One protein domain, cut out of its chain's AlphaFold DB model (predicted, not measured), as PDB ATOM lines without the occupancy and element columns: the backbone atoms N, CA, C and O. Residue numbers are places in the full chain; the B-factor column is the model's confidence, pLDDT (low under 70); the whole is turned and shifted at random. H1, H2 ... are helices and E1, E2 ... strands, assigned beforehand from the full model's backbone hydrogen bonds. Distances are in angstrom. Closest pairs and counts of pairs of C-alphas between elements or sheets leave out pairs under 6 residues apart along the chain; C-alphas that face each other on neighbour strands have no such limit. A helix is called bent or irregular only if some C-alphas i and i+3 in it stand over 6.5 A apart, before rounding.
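AT A GLANCE: This is residues 193 to 334 of the 348 residues of an uncharacterized protein of Candidatus Rhabdochlamydia sp. T3358 (UniProt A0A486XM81). Four long helices make a bundle with H2 in its middle: H3 runs along one side of H2, and H6, one leg of the helical hairpin H6 and H7, runs along another. A small two-stranded hairpin, E1 and E2, sits where the chain turns from H2 to H3, and the short helices H4 and H5 lead from the far end of H3 to H6. The 142 printed residues hold seven named helices and two named strands, in the order H1 H2 E1 E2 H3 H4 H5 H6 H7; the class is mostly helix, and the sheet E1 - E2 is antiparallel. The whole is compact, with a radius of gyration of the C-alphas of 15.2 A, and spans 40 by 36 by 30 A.

IN THESE COORDINATES: Strand E1 is residues 227 to 230, beginning at C-alpha 227 (146.627, 166.473, 130.701), and E2 is residues 233 to 236. H3 follows directly, residues 237 to 255, 27.6 A long. H2, residues 203 to 223, measures 30.0 A. H2 has a kink of 30 degrees near residue 217 and is irregular, with C-alphas 219 and 222 7.8 A apart. H6 is residues 284 to 305, 32.0 A, and H7 is residues 308 to 332, 36.3 A, ending at C-alpha 332 (151.588, 173.934, 119.298). The short helices are H1, residues 193 to 196, H4, residues 259 to 266, and H5, residues 272 to 281. H4 is irregular, with C-alphas 261 and 264 8.7 A apart.

HOW THE PARTS SIT: In the hairpin E1 and E2, N 228 and O 235 are 3.0 A apart and N 230 and O 233 2.9 A, within hydrogen-bond range. H7 is near E1, with 9 pairs of C-alphas within 10 A. H2, the hub, touches H3 at a shallow tilt of 22 degrees, opposite ways; their closest C-alphas, Asn 211 and Ile 245, are 5.4 A apart. H2 also touches H6, opposite ways at 20 degrees, closest at the C-alphas of Leu 206 and Leu 294, 6.1 A. H6 and H7 touch, opposite ways at 7 degrees, with the C-alphas of Ser 299 and Lys 311 closest at 4.6 A. H2 only just touches H5, with 3 pairs of C-alphas within 8 A, through its residues 213 to 216 alone; Phe 216 and Leu 279 have the closest C-alphas, 7.4 A. H4 is close to H3 but not clearly touching, and H1 is apart from H2. Every O i to N i+4 pair is within hydrogen-bond range in H7, against 15 of 17 in H2, 14 of 15 in H3, 2 of 4 in H4, 5 of 6 in H5 and 17 of 18 in H6; H1 is too short for such a pair.

THE WHOLE: The C-alphas farthest apart, those of Asn 258 and Gln 334, are 43.7 A apart. The printed part has no cut and no long link. Its mean pLDDT is 73.4, with residues 193 to 200, 228 to 235, 256 to 271, 303 to 311 and 334 under 70.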
ATOM      1  N   ASP A 193     156.417 193.477 124.899       42.59
ATOM      2  CA  ASP A 193     157.203 194.712 125.023       42.59
ATOM      3  C   ASP A 193     156.299 195.956 125.060       42.59
ATOM      4  O   ASP A 193     156.634 196.944 125.708       42.59
ATOM      5  N   VAL A 194     155.087 195.853 124.489       43.75
ATOM      6  CA  VAL A 194     153.970 196.813 124.656       43.75
ATOM      7  C   VAL A 194     153.572 196.990 126.135       43.75
ATOM      8  O   VAL A 194     152.917 197.963 126.494       43.75
ATOM      9  N   TRP A 195     153.962 196.051 126.999       53.88
ATOM     10  CA  TRP A 195     153.611 195.991 128.416       53.88
ATOM     11  C   TRP A 195     154.809 196.172 129.359       53.88
ATOM     12  O   TRP A 195     154.663 196.721 130.448       53.88
ATOM     13  N   ALA A 196     156.004 195.729 128.960       37.91
ATOM     14  CA  ALA A 196     157.200 195.780 129.804       37.91
ATOM     15  C   ALA A 196     157.863 197.173 129.878       37.91
ATOM     16  O   ALA A 196     158.596 197.456 130.828       37.91
ATOM     17  N   ALA A 197     157.615 198.054 128.904       37.94
ATOM     18  CA  ALA A 197     158.275 199.354 128.788       37.94
ATOM     19  C   ALA A 197     157.682 200.453 129.707       37.94
ATOM     20  O   ALA A 197     157.240 201.499 129.240       37.94
ATOM     21  N   GLY A 198     157.731 200.246 131.030       44.69
ATOM     22  CA  GLY A 198     157.738 201.349 132.007       44.69
ATOM     23  C   GLY A 198     156.571 201.464 132.995       44.69
ATOM     24  O   GLY A 198     156.689 202.239 133.944       44.69
ATOM     25  N   GLN A 199     155.480 200.701 132.861       57.81
ATOM     26  CA  GLN A 199     154.413 200.724 133.872       57.81
ATOM     27  C   GLN A 199     154.768 199.877 135.101       57.81
ATOM     28  O   GLN A 199     154.897 198.655 135.035       57.81
ATOM     29  N   LYS A 200     154.882 200.531 136.264       62.72
ATOM     30  CA  LYS A 200     155.066 199.858 137.555       62.72
ATOM     31  C   LYS A 200     153.713 199.449 138.137       62.72
ATOM     32  O   LYS A 200     153.091 200.209 138.880       62.72
ATOM     33  N   LEU A 201     153.280 198.239 137.806       73.38
ATOM     34  CA  LEU A 201     152.025 197.679 138.296       73.38
ATOM     35  C   LEU A 201     152.107 197.328 139.784       73.38
ATOM     36  O   LEU A 201     153.118 196.829 140.279       73.38
ATOM     37  N   ASN A 202     151.017 197.576 140.501       75.25
ATOM     38  CA  ASN A 202     150.872 197.176 141.891       75.25
ATOM     39  C   ASN A 202     150.481 195.690 142.003       75.25
ATOM     40  O   ASN A 202     149.923 195.091 141.083       75.25
ATOM     41  N   ILE A 203     150.731 195.103 143.177       77.19
ATOM     42  CA  ILE A 203     150.446 193.692 143.491       77.19
ATOM     43  C   ILE A 203     149.022 193.249 143.107       77.19
ATOM     44  O   ILE A 203     148.802 192.119 142.682       77.19
ATOM     45  N   ASN A 204     148.051 194.152 143.207       77.12
ATOM     46  CA  ASN A 204     146.642 193.872 142.971       77.12
ATOM     47  C   ASN A 204     146.291 193.790 141.483       77.12
ATOM     48  O   ASN A 204     145.612 192.847 141.072       77.12
ATOM     49  N   GLN A 205     146.814 194.720 140.679       78.75
ATOM     50  CA  GLN A 205     146.759 194.646 139.222       78.75
ATOM     51  C   GLN A 205     147.381 193.320 138.754       78.75
ATOM     52  O   GLN A 205     146.749 192.588 137.997       78.75
ATOM     53  N   LEU A 206     148.549 192.938 139.289       81.25
ATOM     54  CA  LEU A 206     149.225 191.676 138.950       81.25
ATOM     55  C   LEU A 206     148.360 190.425 139.207       81.25
ATOM     56  O   LEU A 206     148.297 189.546 138.346       81.25
ATOM     57  N   HIS A 207     147.638 190.340 140.335       82.62
ATOM     58  CA  HIS A 207     146.701 189.227 140.577       82.62
ATOM     59  C   HIS A 207     145.495 189.240 139.625       82.62
ATOM     60  O   HIS A 207     145.083 188.179 139.155       82.62
ATOM     61  N   TYR A 208     144.934 190.414 139.315       83.88
ATOM     62  CA  TYR A 208     143.838 190.530 138.346       83.88
ATOM     63  C   TYR A 208     144.259 190.044 136.954       83.88
ATOM     64  O   TYR A 208     143.538 189.281 136.313       83.88
ATOM     65  N   LEU A 209     145.465 190.403 136.520       83.50
ATOM     66  CA  LEU A 209     146.025 190.006 135.229       83.50
ATOM     67  C   LEU A 209     146.327 188.509 135.164       83.50
ATOM     68  O   LEU A 209     146.116 187.892 134.119       83.50
ATOM     69  N   LEU A 210     146.757 187.899 136.276       86.31
ATOM     70  CA  LEU A 210     146.838 186.443 136.383       86.31
ATOM     71  C   LEU A 210     145.459 185.810 136.188       86.31
ATOM     72  O   LEU A 210     145.338 184.880 135.397       86.31
ATOM     73  N   ASN A 211     144.425 186.323 136.861       86.62
ATOM     74  CA  ASN A 211     143.065 185.801 136.728       86.62
ATOM     75  C   ASN A 211     142.558 185.913 135.280       86.62
ATOM     76  O   ASN A 211     142.131 184.917 134.706       86.62
ATOM     77  N   LEU A 212     142.717 187.082 134.648       85.00
ATOM     78  CA  LEU A 212     142.382 187.313 133.238       85.00
ATOM     79  C   LEU A 212     143.116 186.336 132.302       85.00
ATOM     80  O   LEU A 212     142.501 185.747 131.414       85.00
ATOM     81  N   SER A 213     144.413 186.124 132.532       86.38
ATOM     82  CA  SER A 213     145.239 185.205 131.739       86.38
ATOM     83  C   SER A 213     144.804 183.746 131.906       86.38
ATOM     84  O   SER A 213     144.731 183.012 130.922       86.38
ATOM     85  N   TYR A 214     144.483 183.312 133.129       88.12
ATOM     86  CA  TYR A 214     144.008 181.952 133.396       88.12
ATOM     87  C   TYR A 214     142.584 181.703 132.878       88.12
ATOM     88  O   TYR A 214     142.333 180.621 132.346       88.12
ATOM     89  N   SER A 215     141.688 182.693 132.950       85.25
ATOM     90  CA  SER A 215     140.360 182.634 132.323       85.25
ATOM     91  C   SER A 215     140.479 182.442 130.816       85.25
ATOM     92  O   SER A 215     139.936 181.485 130.269       85.25
ATOM     93  N   PHE A 216     141.305 183.262 130.166       86.19
ATOM     94  CA  PHE A 216     141.562 183.149 128.735       86.19
ATOM     95  C   PHE A 216     142.182 181.797 128.331       86.19
ATOM     96  O   PHE A 216     141.812 181.198 127.318       86.19
ATOM     97  N   LEU A 217     143.102 181.274 129.146       85.88
ATOM     98  CA  LEU A 217     143.632 179.924 128.974       85.88
ATOM     99  C   LEU A 217     142.513 178.861 129.091       85.88
ATOM    100  O   LEU A 217     142.491 177.921 128.299       85.88
ATOM    101  N   SER A 218     141.550 179.002 130.011       85.50
ATOM    102  CA  SER A 218     140.415 178.059 130.114       85.50
ATOM    103  C   SER A 218     139.470 178.138 128.907       85.50
ATOM    104  O   SER A 218     138.929 177.108 128.488       85.50
ATOM    105  N   ASP A 219     139.320 179.302 128.271       82.88
ATOM    106  CA  ASP A 219     138.577 179.429 127.009       82.88
ATOM    107  C   ASP A 219     139.277 178.673 125.867       82.88
ATOM    108  O   ASP A 219     138.642 177.886 125.162       82.88
ATOM    109  N   LYS A 220     140.607 178.803 125.755       79.06
ATOM    110  CA  LYS A 220     141.436 178.083 124.766       79.06
ATOM    111  C   LYS A 220     141.785 176.632 125.133       79.06
ATOM    112  O   LYS A 220     142.624 176.024 124.473       79.06
ATOM    113  N   LYS A 221     141.124 176.017 126.121       76.19
ATOM    114  CA  LYS A 221     141.407 174.632 126.567       76.19
ATOM    115  C   LYS A 221     141.335 173.554 125.472       76.19
ATOM    116  O   LYS A 221     141.903 172.486 125.659       76.19
ATOM    117  N   GLN A 222     140.641 173.803 124.358       73.56
ATOM    118  CA  GLN A 222     140.586 172.877 123.215       73.56
ATOM    119  C   GLN A 222     141.904 172.828 122.422       73.56
ATOM    120  O   GLN A 222     142.216 171.800 121.832       73.56
ATOM    121  N   ASP A 223     142.700 173.903 122.447       73.88
ATOM    122  CA  ASP A 223     144.040 173.969 121.847       73.88
ATOM    123  C   ASP A 223     145.146 173.469 122.802       73.88
ATOM    124  O   ASP A 223     146.336 173.564 122.494       73.88
ATOM    125  N   MET A 224     144.777 172.947 123.977       74.94
ATOM    126  CA  MET A 224     145.713 172.506 125.012       74.94
ATOM    127  C   MET A 224     145.807 170.982 125.109       74.94
ATOM    128  O   MET A 224     144.837 170.283 124.809       74.94
ATOM    129  N   PRO A 225     146.937 170.443 125.607       75.44
ATOM    130  CA  PRO A 225     147.025 169.024 125.925       75.44
ATOM    131  C   PRO A 225     145.944 168.626 126.942       75.44
ATOM    132  O   PRO A 225     145.712 169.338 127.917       75.44
ATOM    133  N   LEU A 226     145.340 167.448 126.758       72.31
ATOM    134  CA  LEU A 226     144.318 166.869 127.652       72.31
ATOM    135  C   LEU A 226     144.753 166.782 129.127       72.31
ATOM    136  O   LEU A 226     143.927 166.914 130.030       72.31
ATOM    137  N   TYR A 227     146.049 166.571 129.365       74.75
ATOM    138  CA  TYR A 227     146.627 166.473 130.701       74.75
ATOM    139  C   TYR A 227     147.863 167.360 130.831       74.75
ATOM    140  O   TYR A 227     148.849 167.175 130.111       74.75
ATOM    141  N   LEU A 228     147.852 168.256 131.816       67.94
ATOM    142  CA  LEU A 228     149.054 168.925 132.291       67.94
ATOM    143  C   LEU A 228     149.746 168.009 133.301       67.94
ATOM    144  O   LEU A 228     149.330 167.879 134.454       67.94
ATOM    145  N   ASP A 229     150.818 167.363 132.852       59.50
ATOM    146  CA  ASP A 229     151.711 166.614 133.729       59.50
ATOM    147  C   ASP A 229     152.523 167.575 134.615       59.50
ATOM    148  O   ASP A 229     153.309 168.394 134.121       59.50
ATOM    149  N   ARG A 230     152.323 167.454 135.930       62.50
ATOM    150  CA  ARG A 230     152.906 168.289 136.977       62.50
ATOM    151  C   ARG A 230     153.582 167.404 138.020       62.50
ATOM    152  O   ARG A 230     152.899 166.780 138.824       62.50
ATOM    153  N   LYS A 231     154.922 167.395 138.065       54.91
ATOM    154  CA  LYS A 231     155.704 166.631 139.066       54.91
ATOM    155  C   LYS A 231     155.232 165.164 139.208       54.91
ATOM    156  O   LYS A 231     155.166 164.639 140.314       54.91
ATOM    157  N   GLY A 232     154.881 164.515 138.093       52.44
ATOM    158  CA  GLY A 232     154.413 163.126 138.065       52.44
ATOM    159  C   GLY A 232     152.912 162.924 138.309       52.44
ATOM    160  O   GLY A 232     152.457 161.785 138.230       52.44
ATOM    161  N   SER A 233     152.119 163.977 138.558       55.50
ATOM    162  CA  SER A 233     150.652 163.895 138.522       55.50
ATOM    163  C   SER A 233     150.118 164.433 137.191       55.50
ATOM    164  O   SER A 233     150.322 165.593 136.832       55.50
ATOM    165  N   LYS A 234     149.400 163.585 136.448       62.91
ATOM    166  CA  LYS A 234     148.616 164.009 135.283       62.91
ATOM    167  C   LYS A 234     147.313 164.623 135.778       62.91
ATOM    168  O   LYS A 234     146.361 163.899 136.061       62.91
ATOM    169  N   ASN A 235     147.272 165.946 135.890       68.56
ATOM    170  CA  ASN A 235     146.023 166.643 136.167       68.56
ATOM    171  C   ASN A 235     145.305 166.965 134.854       68.56
ATOM    172  O   ASN A 235     145.927 167.359 133.869       68.56
ATOM    173  N   ASP A 236     143.981 166.827 134.873       80.00
ATOM    174  CA  ASP A 236     143.085 167.395 133.866       80.00
ATOM    175  C   ASP A 236     143.373 168.901 133.733       80.00
ATOM    176  O   ASP A 236     143.296 169.657 134.711       80.00
ATOM    177  N   THR A 237     143.743 169.313 132.521       77.38
ATOM    178  CA  THR A 237     144.133 170.686 132.185       77.38
ATOM    179  C   THR A 237     143.038 171.687 132.524       77.38
ATOM    180  O   THR A 237     143.333 172.751 133.070       77.38
ATOM    181  N   LYS A 238     141.768 171.330 132.291       80.31
ATOM    182  CA  LYS A 238     140.627 172.180 132.631       80.31
ATOM    183  C   LYS A 238     140.553 172.379 134.145       80.31
ATOM    184  O   LYS A 238     140.542 173.516 134.605       80.31
ATOM    185  N   LYS A 239     140.601 171.295 134.931       82.56
ATOM    186  CA  LYS A 239     140.573 171.381 136.406       82.56
ATOM    187  C   LYS A 239     141.730 172.205 136.968       82.56
ATOM    188  O   LYS A 239     141.534 172.918 137.946       82.56
ATOM    189  N   TYR A 240     142.921 172.121 136.372       83.06
ATOM    190  CA  TYR A 240     144.053 172.958 136.774       83.06
ATOM    191  C   TYR A 240     143.775 174.451 136.542       83.06
ATOM    192  O   TYR A 240     144.039 175.256 137.434       83.06
ATOM    193  N   LEU A 241     143.244 174.823 135.374       83.88
ATOM    194  CA  LEU A 241     142.940 176.218 135.040       83.88
ATOM    195  C   LEU A 241     141.794 176.760 135.900       83.88
ATOM    196  O   LEU A 241     141.945 177.820 136.504       83.88
ATOM    197  N   ASP A 242     140.714 175.994 136.057       84.44
ATOM    198  CA  ASP A 242     139.565 176.357 136.892       84.44
ATOM    199  C   ASP A 242     139.999 176.591 138.361       84.44
ATOM    200  O   ASP A 242     139.639 177.603 138.962       84.44
ATOM    201  N   GLN A 243     140.883 175.743 138.915       87.62
ATOM    202  CA  GLN A 243     141.490 175.947 140.245       87.62
ATOM    203  C   GLN A 243     142.328 177.233 140.349       87.62
ATOM    204  O   GLN A 243     142.435 177.818 141.429       87.62
ATOM    205  N   LYS A 244     142.969 177.673 139.258       86.81
ATOM    206  CA  LYS A 244     143.744 178.924 139.235       86.81
ATOM    207  C   LYS A 244     142.847 180.150 139.174       86.81
ATOM    208  O   LYS A 244     143.092 181.085 139.935       86.81
ATOM    209  N   ILE A 245     141.803 180.109 138.352       85.81
ATOM    210  CA  ILE A 245     140.776 181.154 138.276       85.81
ATOM    211  C   ILE A 245     140.115 181.325 139.647       85.81
ATOM    212  O   ILE A 245     140.070 182.431 140.178       85.81
ATOM    213  N   GLU A 246     139.684 180.230 140.282       87.44
ATOM    214  CA  GLU A 246     139.070 180.260 141.614       87.44
ATOM    215  C   GLU A 246     140.015 180.845 142.680       87.44
ATOM    216  O   GLU A 246     139.609 181.685 143.487       87.44
ATOM    217  N   HIS A 247     141.289 180.435 142.676       88.69
ATOM    218  CA  HIS A 247     142.291 180.925 143.622       88.69
ATOM    219  C   HIS A 247     142.511 182.438 143.504       88.69
ATOM    220  O   HIS A 247     142.396 183.137 144.513       88.69
ATOM    221  N   TYR A 248     142.779 182.956 142.300       81.88
ATOM    222  CA  TYR A 248     143.031 184.389 142.126       81.88
ATOM    223  C   TYR A 248     141.758 185.224 142.242       81.88
ATOM    224  O   TYR A 248     141.817 186.300 142.826       81.88
ATOM    225  N   SER A 249     140.595 184.715 141.822       81.25
ATOM    226  CA  SER A 249     139.307 185.381 142.069       81.25
ATOM    227  C   SER A 249     139.063 185.588 143.568       81.25
ATOM    228  O   SER A 249     138.712 186.688 143.986       81.25
ATOM    229  N   LYS A 250     139.357 184.581 144.407       84.12
ATOM    230  CA  LYS A 250     139.287 184.707 145.876       84.12
ATOM    231  C   LYS A 250     140.326 185.674 146.453       84.12
ATOM    232  O   LYS A 250     140.035 186.346 147.441       84.12
ATOM    233  N   GLU A 251     141.531 185.754 145.887       80.00
ATOM    234  CA  GLU A 251     142.533 186.747 146.308       80.00
ATOM    235  C   GLU A 251     142.135 188.176 145.922       80.00
ATOM    236  O   GLU A 251     142.344 189.091 146.713       80.00
ATOM    237  N   ILE A 252     141.522 188.364 144.751       77.00
ATOM    238  CA  ILE A 252     141.027 189.660 144.276       77.00
ATOM    239  C   ILE A 252     139.819 190.098 145.105       77.00
ATOM    240  O   ILE A 252     139.856 191.185 145.665       77.00
ATOM    241  N   GLN A 253     138.800 189.249 145.281       78.50
ATOM    242  CA  GLN A 253     137.582 189.582 146.034       78.50
ATOM    243  C   GLN A 253     137.877 189.955 147.499       78.50
ATOM    244  O   GLN A 253     137.266 190.868 148.046       78.50
ATOM    245  N   LYS A 254     138.872 189.313 148.131       78.75
ATOM    246  CA  LYS A 254     139.348 189.692 149.477       78.75
ATOM    247  C   LYS A 254     139.967 191.090 149.543       78.75
ATOM    248  O   LYS A 254     139.952 191.697 150.610       78.75
ATOM    249  N   LYS A 255     140.565 191.564 148.448       70.88
ATOM    250  CA  LYS A 255     141.247 192.865 148.358       70.88
ATOM    251  C   LYS A 255     140.338 193.955 147.762       70.88
ATOM    252  O   LYS A 255     140.531 195.126 148.066       70.88
ATOM    253  N   PHE A 256     139.332 193.562 146.977       69.06
ATOM    254  CA  PHE A 256     138.331 194.407 146.322       69.06
ATOM    255  C   PHE A 256     136.949 193.736 146.400       69.06
ATOM    256  O   PHE A 256     136.521 193.093 145.440       69.06
ATOM    257  N   PRO A 257     136.223 193.873 147.522       67.06
ATOM    258  CA  PRO A 257     134.916 193.233 147.685       67.06
ATOM    259  C   PRO A 257     133.831 193.781 146.739       67.06
ATOM    260  O   PRO A 257     132.809 193.131 146.564       67.06
ATOM    261  N   ASN A 258     134.065 194.940 146.109       61.19
ATOM    262  CA  ASN A 258     133.110 195.635 145.236       61.19
ATOM    263  C   ASN A 258     133.499 195.575 143.741       61.19
ATOM    264  O   ASN A 258     133.033 196.397 142.955       61.19
ATOM    265  N   LEU A 259     134.395 194.662 143.336       65.00
ATOM    266  CA  LEU A 259     134.944 194.646 141.970       65.00
ATOM    267  C   LEU A 259     133.894 194.323 140.881       65.00
ATOM    268  O   LEU A 259     134.106 194.648 139.714       65.00
ATOM    269  N   ASP A 260     132.769 193.716 141.264       57.06
ATOM    270  CA  ASP A 260     131.807 193.075 140.358       57.06
ATOM    271  C   ASP A 260     131.052 194.032 139.409       57.06
ATOM    272  O   ASP A 260     130.437 193.557 138.458       57.06
ATOM    273  N   ASN A 261     131.113 195.359 139.617       47.91
ATOM    274  CA  ASN A 261     130.408 196.348 138.779       47.91
ATOM    275  C   ASN A 261     131.301 197.417 138.108       47.91
ATOM    276  O   ASN A 261     130.886 197.994 137.108       47.91
ATOM    277  N   GLU A 262     132.515 197.688 138.609       46.78
ATOM    278  CA  GLU A 262     133.399 198.764 138.092       46.78
ATOM    279  C   GLU A 262     134.884 198.346 137.989       46.78
ATOM    280  O   GLU A 262     135.787 199.185 137.922       46.78
ATOM    281  N   GLY A 263     135.165 197.037 137.989       52.25
ATOM    282  CA  GLY A 263     136.519 196.489 138.140       52.25
ATOM    283  C   GLY A 263     137.580 197.022 137.176       52.25
ATOM    284  O   GLY A 263     138.737 197.174 137.568       52.25
ATOM    285  N   ASP A 264     137.194 197.371 135.950       51.81
ATOM    286  CA  ASP A 264     138.113 197.890 134.934       51.81
ATOM    287  C   ASP A 264     138.575 199.331 135.241       51.81
ATOM    288  O   ASP A 264     139.714 199.686 134.935       51.81
ATOM    289  N   SER A 265     137.744 200.139 135.916       52.47
ATOM    290  CA  SER A 265     138.090 201.509 136.334       52.47
ATOM    291  C   SER A 265     138.821 201.539 137.679       52.47
ATOM    292  O   SER A 265     139.771 202.302 137.851       52.47
ATOM    293  N   ILE A 266     138.418 200.689 138.633       53.03
ATOM    294  CA  ILE A 266     139.014 200.623 139.983       53.03
ATOM    295  C   ILE A 266     140.502 200.239 139.931       53.03
ATOM    296  O   ILE A 266     141.291 200.660 140.778       53.03
ATOM    297  N   LEU A 267     140.898 199.436 138.941       62.91
ATOM    298  CA  LEU A 267     142.265 198.933 138.828       62.91
ATOM    299  C   LEU A 267     143.229 199.885 138.113       62.91
ATOM    300  O   LEU A 267     144.432 199.648 138.196       62.91
ATOM    301  N   GLY A 268     142.755 200.934 137.429       62.47
ATOM    302  CA  GLY A 268     143.618 201.933 136.780       62.47
ATOM    303  C   GLY A 268     144.637 201.351 135.789       62.47
ATOM    304  O   GLY A 268     145.757 201.849 135.700       62.47
ATOM    305  N   ILE A 269     144.293 200.257 135.102       68.12
ATOM    306  CA  ILE A 269     145.163 199.614 134.105       68.12
ATOM    307  C   ILE A 269     144.911 200.289 132.756       68.12
ATOM    308  O   ILE A 269     143.951 199.963 132.054       68.12
ATOM    309  N   GLU A 270     145.776 201.232 132.381       63.69
ATOM    310  CA  GLU A 270     145.745 201.816 131.037       63.69
ATOM    311  C   GLU A 270     145.915 200.700 129.987       63.69
ATOM    312  O   GLU A 270     146.663 199.743 130.186       63.69
ATOM    313  N   ASN A 271     145.222 200.814 128.850       68.75
ATOM    314  CA  ASN A 271     145.269 199.840 127.750       68.75
ATOM    315  C   ASN A 271     144.758 198.414 128.084       68.75
ATOM    316  O   ASN A 271     145.075 197.468 127.358       68.75
ATOM    317  N   LEU A 272     143.920 198.234 129.117       73.75
ATOM    318  CA  LEU A 272     143.312 196.931 129.450       73.75
ATOM    319  C   LEU A 272     142.533 196.299 128.277       73.75
ATOM    320  O   LEU A 272     142.592 195.086 128.073       73.75
ATOM    321  N   GLU A 273     141.830 197.101 127.475       72.56
ATOM    322  CA  GLU A 273     141.112 196.615 126.290       72.56
ATOM    323  C   GLU A 273     142.072 196.112 125.200       72.56
ATOM    324  O   GLU A 273     141.873 195.027 124.649       72.56
ATOM    325  N   ALA A 274     143.173 196.831 124.960       70.81
ATOM    326  CA  ALA A 274     144.227 196.388 124.051       70.81
ATOM    327  C   ALA A 274     144.897 195.095 124.550       70.81
ATOM    328  O   ALA A 274     145.175 194.210 123.743       70.81
ATOM    329  N   LEU A 275     145.078 194.928 125.869       73.88
ATOM    330  CA  LEU A 275     145.538 193.664 126.454       73.88
ATOM    331  C   LEU A 275     144.535 192.526 126.209       73.88
ATOM    332  O   LEU A 275     144.950 191.444 125.803       73.88
ATOM    333  N   ARG A 276     143.228 192.745 126.415       76.12
ATOM    334  CA  ARG A 276     142.191 191.737 126.113       76.12
ATOM    335  C   ARG A 276     142.211 191.345 124.630       76.12
ATOM    336  O   ARG A 276     142.149 190.157 124.316       76.12
ATOM    337  N   GLY A 277     142.358 192.320 123.731       74.44
ATOM    338  CA  GLY A 277     142.504 192.096 122.290       74.44
ATOM    339  C   GLY A 277     143.777 191.329 121.915       74.44
ATOM    340  O   GLY A 277     143.718 190.404 121.105       74.44
ATOM    341  N   ALA A 278     144.910 191.658 122.541       73.44
ATOM    342  CA  ALA A 278     146.173 190.952 122.360       73.44
ATOM    343  C   ALA A 278     146.063 189.499 122.849       73.44
ATOM    344  O   ALA A 278     146.272 188.576 122.061       73.44
ATOM    345  N   LEU A 279     145.637 189.289 124.103       75.00
ATOM    346  CA  LEU A 279     145.416 187.962 124.686       75.00
ATOM    347  C   LEU A 279     144.546 187.099 123.766       75.00
ATOM    348  O   LEU A 279     144.964 185.994 123.432       75.00
ATOM    349  N   LYS A 280     143.418 187.623 123.256       77.56
ATOM    350  CA  LYS A 280     142.502 186.900 122.352       77.56
ATOM    351  C   LYS A 280     143.211 186.182 121.193       77.56
ATOM    352  O   LYS A 280     142.878 185.035 120.876       77.56
ATOM    353  N   ASN A 281     144.226 186.815 120.612       72.62
ATOM    354  CA  ASN A 281     144.945 186.313 119.440       72.62
ATOM    355  C   ASN A 281     146.236 185.537 119.786       72.62
ATOM    356  O   ASN A 281     146.829 184.923 118.905       72.62
ATOM    357  N   ALA A 282     146.634 185.496 121.060       78.00
ATOM    358  CA  ALA A 282     147.839 184.822 121.550       78.00
ATOM    359  C   ALA A 282     147.817 183.291 121.390       78.00
ATOM    360  O   ALA A 282     146.754 182.664 121.523       78.00
ATOM    361  N   THR A 283     148.992 182.664 121.253       81.94
ATOM    362  CA  THR A 283     149.142 181.231 121.563       81.94
ATOM    363  C   THR A 283     148.988 180.978 123.072       81.94
ATOM    364  O   THR A 283     149.360 181.835 123.885       81.94
ATOM    365  N   PRO A 284     148.498 179.795 123.486       85.31
ATOM    366  CA  PRO A 284     148.587 179.335 124.871       85.31
ATOM    367  C   PRO A 284     149.984 179.492 125.495       85.31
ATOM    368  O   PRO A 284     150.095 179.937 126.640       85.31
ATOM    369  N   SER A 285     151.052 179.184 124.753       82.38
ATOM    370  CA  SER A 285     152.436 179.321 125.215       82.38
ATOM    371  C   SER A 285     152.848 180.775 125.466       82.38
ATOM    372  O   SER A 285     153.479 181.045 126.491       82.38
ATOM    373  N   SER A 286     152.442 181.726 124.615       81.00
ATOM    374  CA  SER A 286     152.664 183.163 124.833       81.00
ATOM    375  C   SER A 286     151.930 183.663 126.080       81.00
ATOM    376  O   SER A 286     152.514 184.391 126.880       81.00
ATOM    377  N   VAL A 287     150.683 183.237 126.314       85.00
ATOM    378  CA  VAL A 287     149.951 183.623 127.537       85.00
ATOM    379  C   VAL A 287     150.570 182.995 128.786       85.00
ATOM    380  O   VAL A 287     150.668 183.653 129.819       85.00
ATOM    381  N   MET A 288     151.074 181.761 128.708       85.50
ATOM    382  CA  MET A 288     151.804 181.159 129.827       85.50
ATOM    383  C   MET A 288     153.149 181.865 130.097       85.50
ATOM    384  O   MET A 288     153.561 181.976 131.253       85.50
ATOM    385  N   ALA A 289     153.807 182.417 129.069       80.94
ATOM    386  CA  ALA A 289     154.977 183.287 129.231       80.94
ATOM    387  C   ALA A 289     154.633 184.609 129.931       80.94
ATOM    388  O   ALA A 289     155.361 185.043 130.825       80.94
ATOM    389  N   PHE A 290     153.480 185.199 129.622       83.00
ATOM    390  CA  PHE A 290     152.965 186.347 130.366       83.00
ATOM    391  C   PHE A 290     152.677 185.999 131.838       83.00
ATOM    392  O   PHE A 290     153.123 186.709 132.737       83.00
ATOM    393  N   VAL A 291     152.052 184.846 132.110       86.81
ATOM    394  CA  VAL A 291     151.835 184.326 133.477       86.81
ATOM    395  C   VAL A 291     153.154 184.108 134.235       86.81
ATOM    396  O   VAL A 291     153.234 184.444 135.421       86.81
ATOM    397  N   LYS A 292     154.211 183.603 133.577       85.00
ATOM    398  CA  LYS A 292     155.566 183.509 134.159       85.00
ATOM    399  C   LYS A 292     156.068 184.887 134.604       85.00
ATOM    400  O   LYS A 292     156.518 185.031 135.742       85.00
ATOM    401  N   ASN A 293     155.964 185.887 133.729       83.31
ATOM    402  CA  ASN A 293     156.444 187.244 133.993       83.31
ATOM    403  C   ASN A 293     155.664 187.914 135.134       83.31
ATOM    404  O   ASN A 293     156.282 188.457 136.050       83.31
ATOM    405  N   LEU A 294     154.331 187.789 135.151       84.81
ATOM    406  CA  LEU A 294     153.490 188.253 136.262       84.81
ATOM    407  C   LEU A 294     153.900 187.600 137.592       84.81
ATOM    408  O   LEU A 294     153.994 188.280 138.612       84.81
ATOM    409  N   HIS A 295     154.211 186.300 137.604       83.69
ATOM    410  CA  HIS A 295     154.704 185.633 138.811       83.69
ATOM    411  C   HIS A 295     156.081 186.123 139.278       83.69
ATOM    412  O   HIS A 295     156.284 186.217 140.491       83.69
ATOM    413  N   SER A 296     156.987 186.491 138.365       80.62
ATOM    414  CA  SER A 296     158.262 187.134 138.724       80.62
ATOM    415  C   SER A 296     158.036 188.509 139.357       80.62
ATOM    416  O   SER A 296     158.529 188.763 140.454       80.62
ATOM    417  N   GLN A 297     157.212 189.358 138.734       79.81
ATOM    418  CA  GLN A 297     156.908 190.699 139.250       79.81
ATOM    419  C   GLN A 297     156.226 190.653 140.625       79.81
ATOM    420  O   GLN A 297     156.573 191.433 141.508       79.81
ATOM    421  N   ILE A 298     155.318 189.695 140.853       80.44
ATOM    422  CA  ILE A 298     154.728 189.474 142.183       80.44
ATOM    423  C   ILE A 298     155.800 189.061 143.196       80.44
ATOM    424  O   ILE A 298     155.812 189.592 144.299       80.44
ATOM    425  N   SER A 299     156.715 188.154 142.833       78.50
ATOM    426  CA  SER A 299     157.821 187.750 143.714       78.50
ATOM    427  C   SER A 299     158.691 188.944 144.123       78.50
ATOM    428  O   SER A 299     159.065 189.090 145.287       78.50
ATOM    429  N   GLU A 300     158.986 189.828 143.172       76.56
ATOM    430  CA  GLU A 300     159.778 191.035 143.399       76.56
ATOM    431  C   GLU A 300     159.043 192.077 144.246       76.56
ATOM    432  O   GLU A 300     159.658 192.662 145.136       76.56
ATOM    433  N   GLU A 301     157.749 192.318 144.013       74.19
ATOM    434  CA  GLU A 301     156.961 193.246 144.831       74.19
ATOM    435  C   GLU A 301     156.688 192.683 146.236       74.19
ATOM    436  O   GLU A 301     156.980 193.361 147.216       74.19
ATOM    437  N   GLU A 302     156.240 191.432 146.392       70.69
ATOM    438  CA  GLU A 302     156.054 190.822 147.720       70.69
ATOM    439  C   GLU A 302     157.375 190.704 148.492       70.69
ATOM    440  O   GLU A 302     157.411 190.941 149.703       70.69
ATOM    441  N   GLY A 303     158.479 190.408 147.798       62.03
ATOM    442  CA  GLY A 303     159.822 190.321 148.372       62.03
ATOM    443  C   GLY A 303     160.372 191.640 148.927       62.03
ATOM    444  O   GLY A 303     161.312 191.602 149.719       62.03
ATOM    445  N   LYS A 304     159.786 192.795 148.569       65.12
ATOM    446  CA  LYS A 304     160.112 194.107 149.167       65.12
ATOM    447  C   LYS A 304     159.453 194.313 150.535       65.12
ATOM    448  O   LYS A 304     159.958 195.106 151.324       65.12
ATOM    449  N   TRP A 305     158.352 193.610 150.824       54.09
ATOM    450  CA  TRP A 305     157.486 193.887 151.982       54.09
ATOM    451  C   TRP A 305     157.249 192.688 152.917       54.09
ATOM    452  O   TRP A 305     156.723 192.872 154.013       54.09
ATOM    453  N   THR A 306     157.609 191.460 152.525       57.81
ATOM    454  CA  THR A 306     157.295 190.237 153.290       57.81
ATOM    455  C   THR A 306     158.484 189.290 153.482       57.81
ATOM    456  O   THR A 306     159.559 189.452 152.907       57.81
ATOM    457  N   LYS A 307     158.305 188.285 154.354       58.78
ATOM    458  CA  LYS A 307     159.325 187.268 154.659       58.78
ATOM    459  C   LYS A 307     159.741 186.512 153.391       58.78
ATOM    460  O   LYS A 307     158.889 186.114 152.600       58.78
ATOM    461  N   LYS A 308     161.041 186.205 153.290       65.12
ATOM    462  CA  LYS A 308     161.708 185.480 152.185       65.12
ATOM    463  C   LYS A 308     160.909 184.295 151.601       65.12
ATOM    464  O   LYS A 308     160.896 184.110 150.392       65.12
ATOM    465  N   SER A 309     160.175 183.559 152.436       67.81
ATOM    466  CA  SER A 309     159.315 182.436 152.038       67.81
ATOM    467  C   SER A 309     158.239 182.760 150.987       67.81
ATOM    468  O   SER A 309     157.878 181.874 150.215       67.81
ATOM    469  N   LEU A 310     157.701 183.988 150.946       61.38
ATOM    470  CA  LEU A 310     156.713 184.404 149.932       61.38
ATOM    471  C   LEU A 310     157.374 184.630 148.566       61.38
ATOM    472  O   LEU A 310     156.901 184.105 147.556       61.38
ATOM    473  N   LYS A 311     158.545 185.279 148.560       65.31
ATOM    474  CA  LYS A 311     159.405 185.405 147.375       65.31
ATOM    475  C   LYS A 311     159.752 184.029 146.795       65.31
ATOM    476  O   LYS A 311     159.472 183.748 145.629       65.31
ATOM    477  N   ASP A 312     160.271 183.130 147.634       72.25
ATOM    478  CA  ASP A 312     160.651 181.767 147.236       72.25
ATOM    479  C   ASP A 312     159.450 180.988 146.637       72.25
ATOM    480  O   ASP A 312     159.595 180.231 145.672       72.25
ATOM    481  N   HIS A 313     158.233 181.208 147.157       75.44
ATOM    482  CA  HIS A 313     156.997 180.605 146.643       75.44
ATOM    483  C   HIS A 313     156.630 181.100 145.234       75.44
ATOM    484  O   HIS A 313     156.230 180.295 144.387       75.44
ATOM    485  N   HIS A 314     156.778 182.396 144.956       70.88
ATOM    486  CA  HIS A 314     156.462 182.968 143.646       70.88
ATOM    487  C   HIS A 314     157.562 182.724 142.602       70.88
ATOM    488  O   HIS A 314     157.237 182.449 141.445       70.88
ATOM    489  N   GLU A 315     158.835 182.645 143.005       74.38
ATOM    490  CA  GLU A 315     159.903 182.110 142.145       74.38
ATOM    491  C   GLU A 315     159.627 180.656 141.722       74.38
ATOM    492  O   GLU A 315     159.817 180.293 140.558       74.38
ATOM    493  N   LEU A 316     159.126 179.813 142.635       76.88
ATOM    494  CA  LEU A 316     158.738 178.437 142.308       76.88
ATOM    495  C   LEU A 316     157.541 178.387 141.337       76.88
ATOM    496  O   LEU A 316     157.508 177.531 140.451       76.88
ATOM    497  N   LYS A 317     156.569 179.306 141.463       79.94
ATOM    498  CA  LYS A 317     155.463 179.447 140.492       79.94
ATOM    499  C   LYS A 317     155.981 179.845 139.105       79.94
ATOM    500  O   LYS A 317     155.547 179.246 138.123       79.94
ATOM    501  N   ALA A 318     156.927 180.785 139.019       75.62
ATOM    502  CA  ALA A 318     157.530 181.211 137.754       75.62
ATOM    503  C   ALA A 318     158.321 180.076 137.072       75.62
ATOM    504  O   ALA A 318     158.121 179.819 135.886       75.62
ATOM    505  N   LYS A 319     159.136 179.322 137.824       78.56
ATOM    506  CA  LYS A 319     159.841 178.127 137.309       78.56
ATOM    507  C   LYS A 319     158.869 177.065 136.782       78.56
ATOM    508  O   LYS A 319     159.088 176.505 135.715       78.56
ATOM    509  N   HIS A 320     157.751 176.837 137.472       77.00
ATOM    510  CA  HIS A 320     156.713 175.935 136.971       77.00
ATOM    511  C   HIS A 320     156.015 176.458 135.704       77.00
ATOM    512  O   HIS A 320     155.720 175.664 134.816       77.00
ATOM    513  N   ALA A 321     155.766 177.765 135.579       78.56
ATOM    514  CA  ALA A 321     155.230 178.340 134.341       78.56
ATOM    515  C   ALA A 321     156.185 178.116 133.151       78.56
ATOM    516  O   ALA A 321     155.732 177.759 132.068       78.56
ATOM    517  N   GLU A 322     157.498 178.225 133.364       78.00
ATOM    518  CA  GLU A 322     158.529 177.934 132.358       78.00
ATOM    519  C   GLU A 322     158.508 176.481 131.856       78.00
ATOM    520  O   GLU A 322     158.491 176.248 130.646       78.00
ATOM    521  N   GLU A 323     158.398 175.509 132.766       79.06
ATOM    522  CA  GLU A 323     158.202 174.092 132.419       79.06
ATOM    523  C   GLU A 323     156.942 173.878 131.552       79.06
ATOM    524  O   GLU A 323     156.955 173.064 130.624       79.06
ATOM    525  N   TYR A 324     155.854 174.614 131.817       77.88
ATOM    526  CA  TYR A 324     154.624 174.530 131.022       77.88
ATOM    527  C   TYR A 324     154.743 175.185 129.644       77.88
ATOM    528  O   TYR A 324     154.193 174.644 128.688       77.88
ATOM    529  N   ILE A 325     155.470 176.300 129.506       82.75
ATOM    530  CA  ILE A 325     155.694 176.962 128.206       82.75
ATOM    531  C   ILE A 325     156.371 176.000 127.231       82.75
ATOM    532  O   ILE A 325     155.926 175.882 126.092       82.75
ATOM    533  N   ALA A 326     157.390 175.260 127.680       79.50
ATOM    534  CA  ALA A 326     158.064 174.262 126.850       79.50
ATOM    535  C   ALA A 326     157.102 173.157 126.369       79.50
ATOM    536  O   ALA A 326     157.102 172.808 125.188       79.50
ATOM    537  N   LYS A 327     156.232 172.650 127.259       80.00
ATOM    538  CA  LYS A 327     155.209 171.644 126.913       80.00
ATOM    539  C   LYS A 327     154.155 172.194 125.942       80.00
ATOM    540  O   LYS A 327     153.765 171.486 125.018       80.00
ATOM    541  N   LEU A 328     153.721 173.445 126.119       80.75
ATOM    542  CA  LEU A 328     152.761 174.104 125.227       80.75
ATOM    543  C   LEU A 328     153.366 174.377 123.846       80.75
ATOM    544  O   LEU A 328     152.756 173.990 122.858       80.75
ATOM    545  N   LYS A 329     154.592 174.916 123.758       82.81
ATOM    546  CA  LYS A 329     155.293 175.098 122.473       82.81
ATOM    547  C   LYS A 329     155.482 173.772 121.729       82.81
ATOM    548  O   LYS A 329     155.277 173.719 120.523       82.81
ATOM    549  N   ALA A 330     155.813 172.691 122.438       80.25
ATOM    550  CA  ALA A 330     155.934 171.361 121.838       80.25
ATOM    551  C   ALA A 330     154.596 170.801 121.315       80.25
ATOM    552  O   ALA A 330     154.606 170.059 120.340       80.25
ATOM    553  N   HIS A 331     153.463 171.146 121.938       79.56
ATOM    554  CA  HIS A 331     152.118 170.783 121.471       79.56
ATOM    555  C   HIS A 331     151.668 171.653 120.288       79.56
ATOM    556  O   HIS A 331     151.165 171.138 119.297       79.56
ATOM    557  N   GLU A 332     151.900 172.965 120.358       80.44
ATOM    558  CA  GLU A 332     151.588 173.934 119.298       80.44
ATOM    559  C   GLU A 332     152.382 173.682 118.009       80.44
ATOM    560  O   GLU A 332     151.870 173.921 116.919       80.44
ATOM    561  N   ALA A 333     153.612 173.168 118.128       75.38
ATOM    562  CA  ALA A 333     154.454 172.782 116.999       75.38
ATOM    563  C   ALA A 333     154.078 171.428 116.365       75.38
ATOM    564  O   ALA A 333     154.647 171.068 115.332       75.38
ATOM    565  N   GLN A 334     153.154 170.654 116.950       68.81
ATOM    566  CA  GLN A 334     152.653 169.449 116.287       68.81
ATOM    567  C   GLN A 334     151.744 169.860 115.123       68.81
ATOM    568  O   GLN A 334     150.862 170.703 115.310       68.81
TER     569      GLN A 334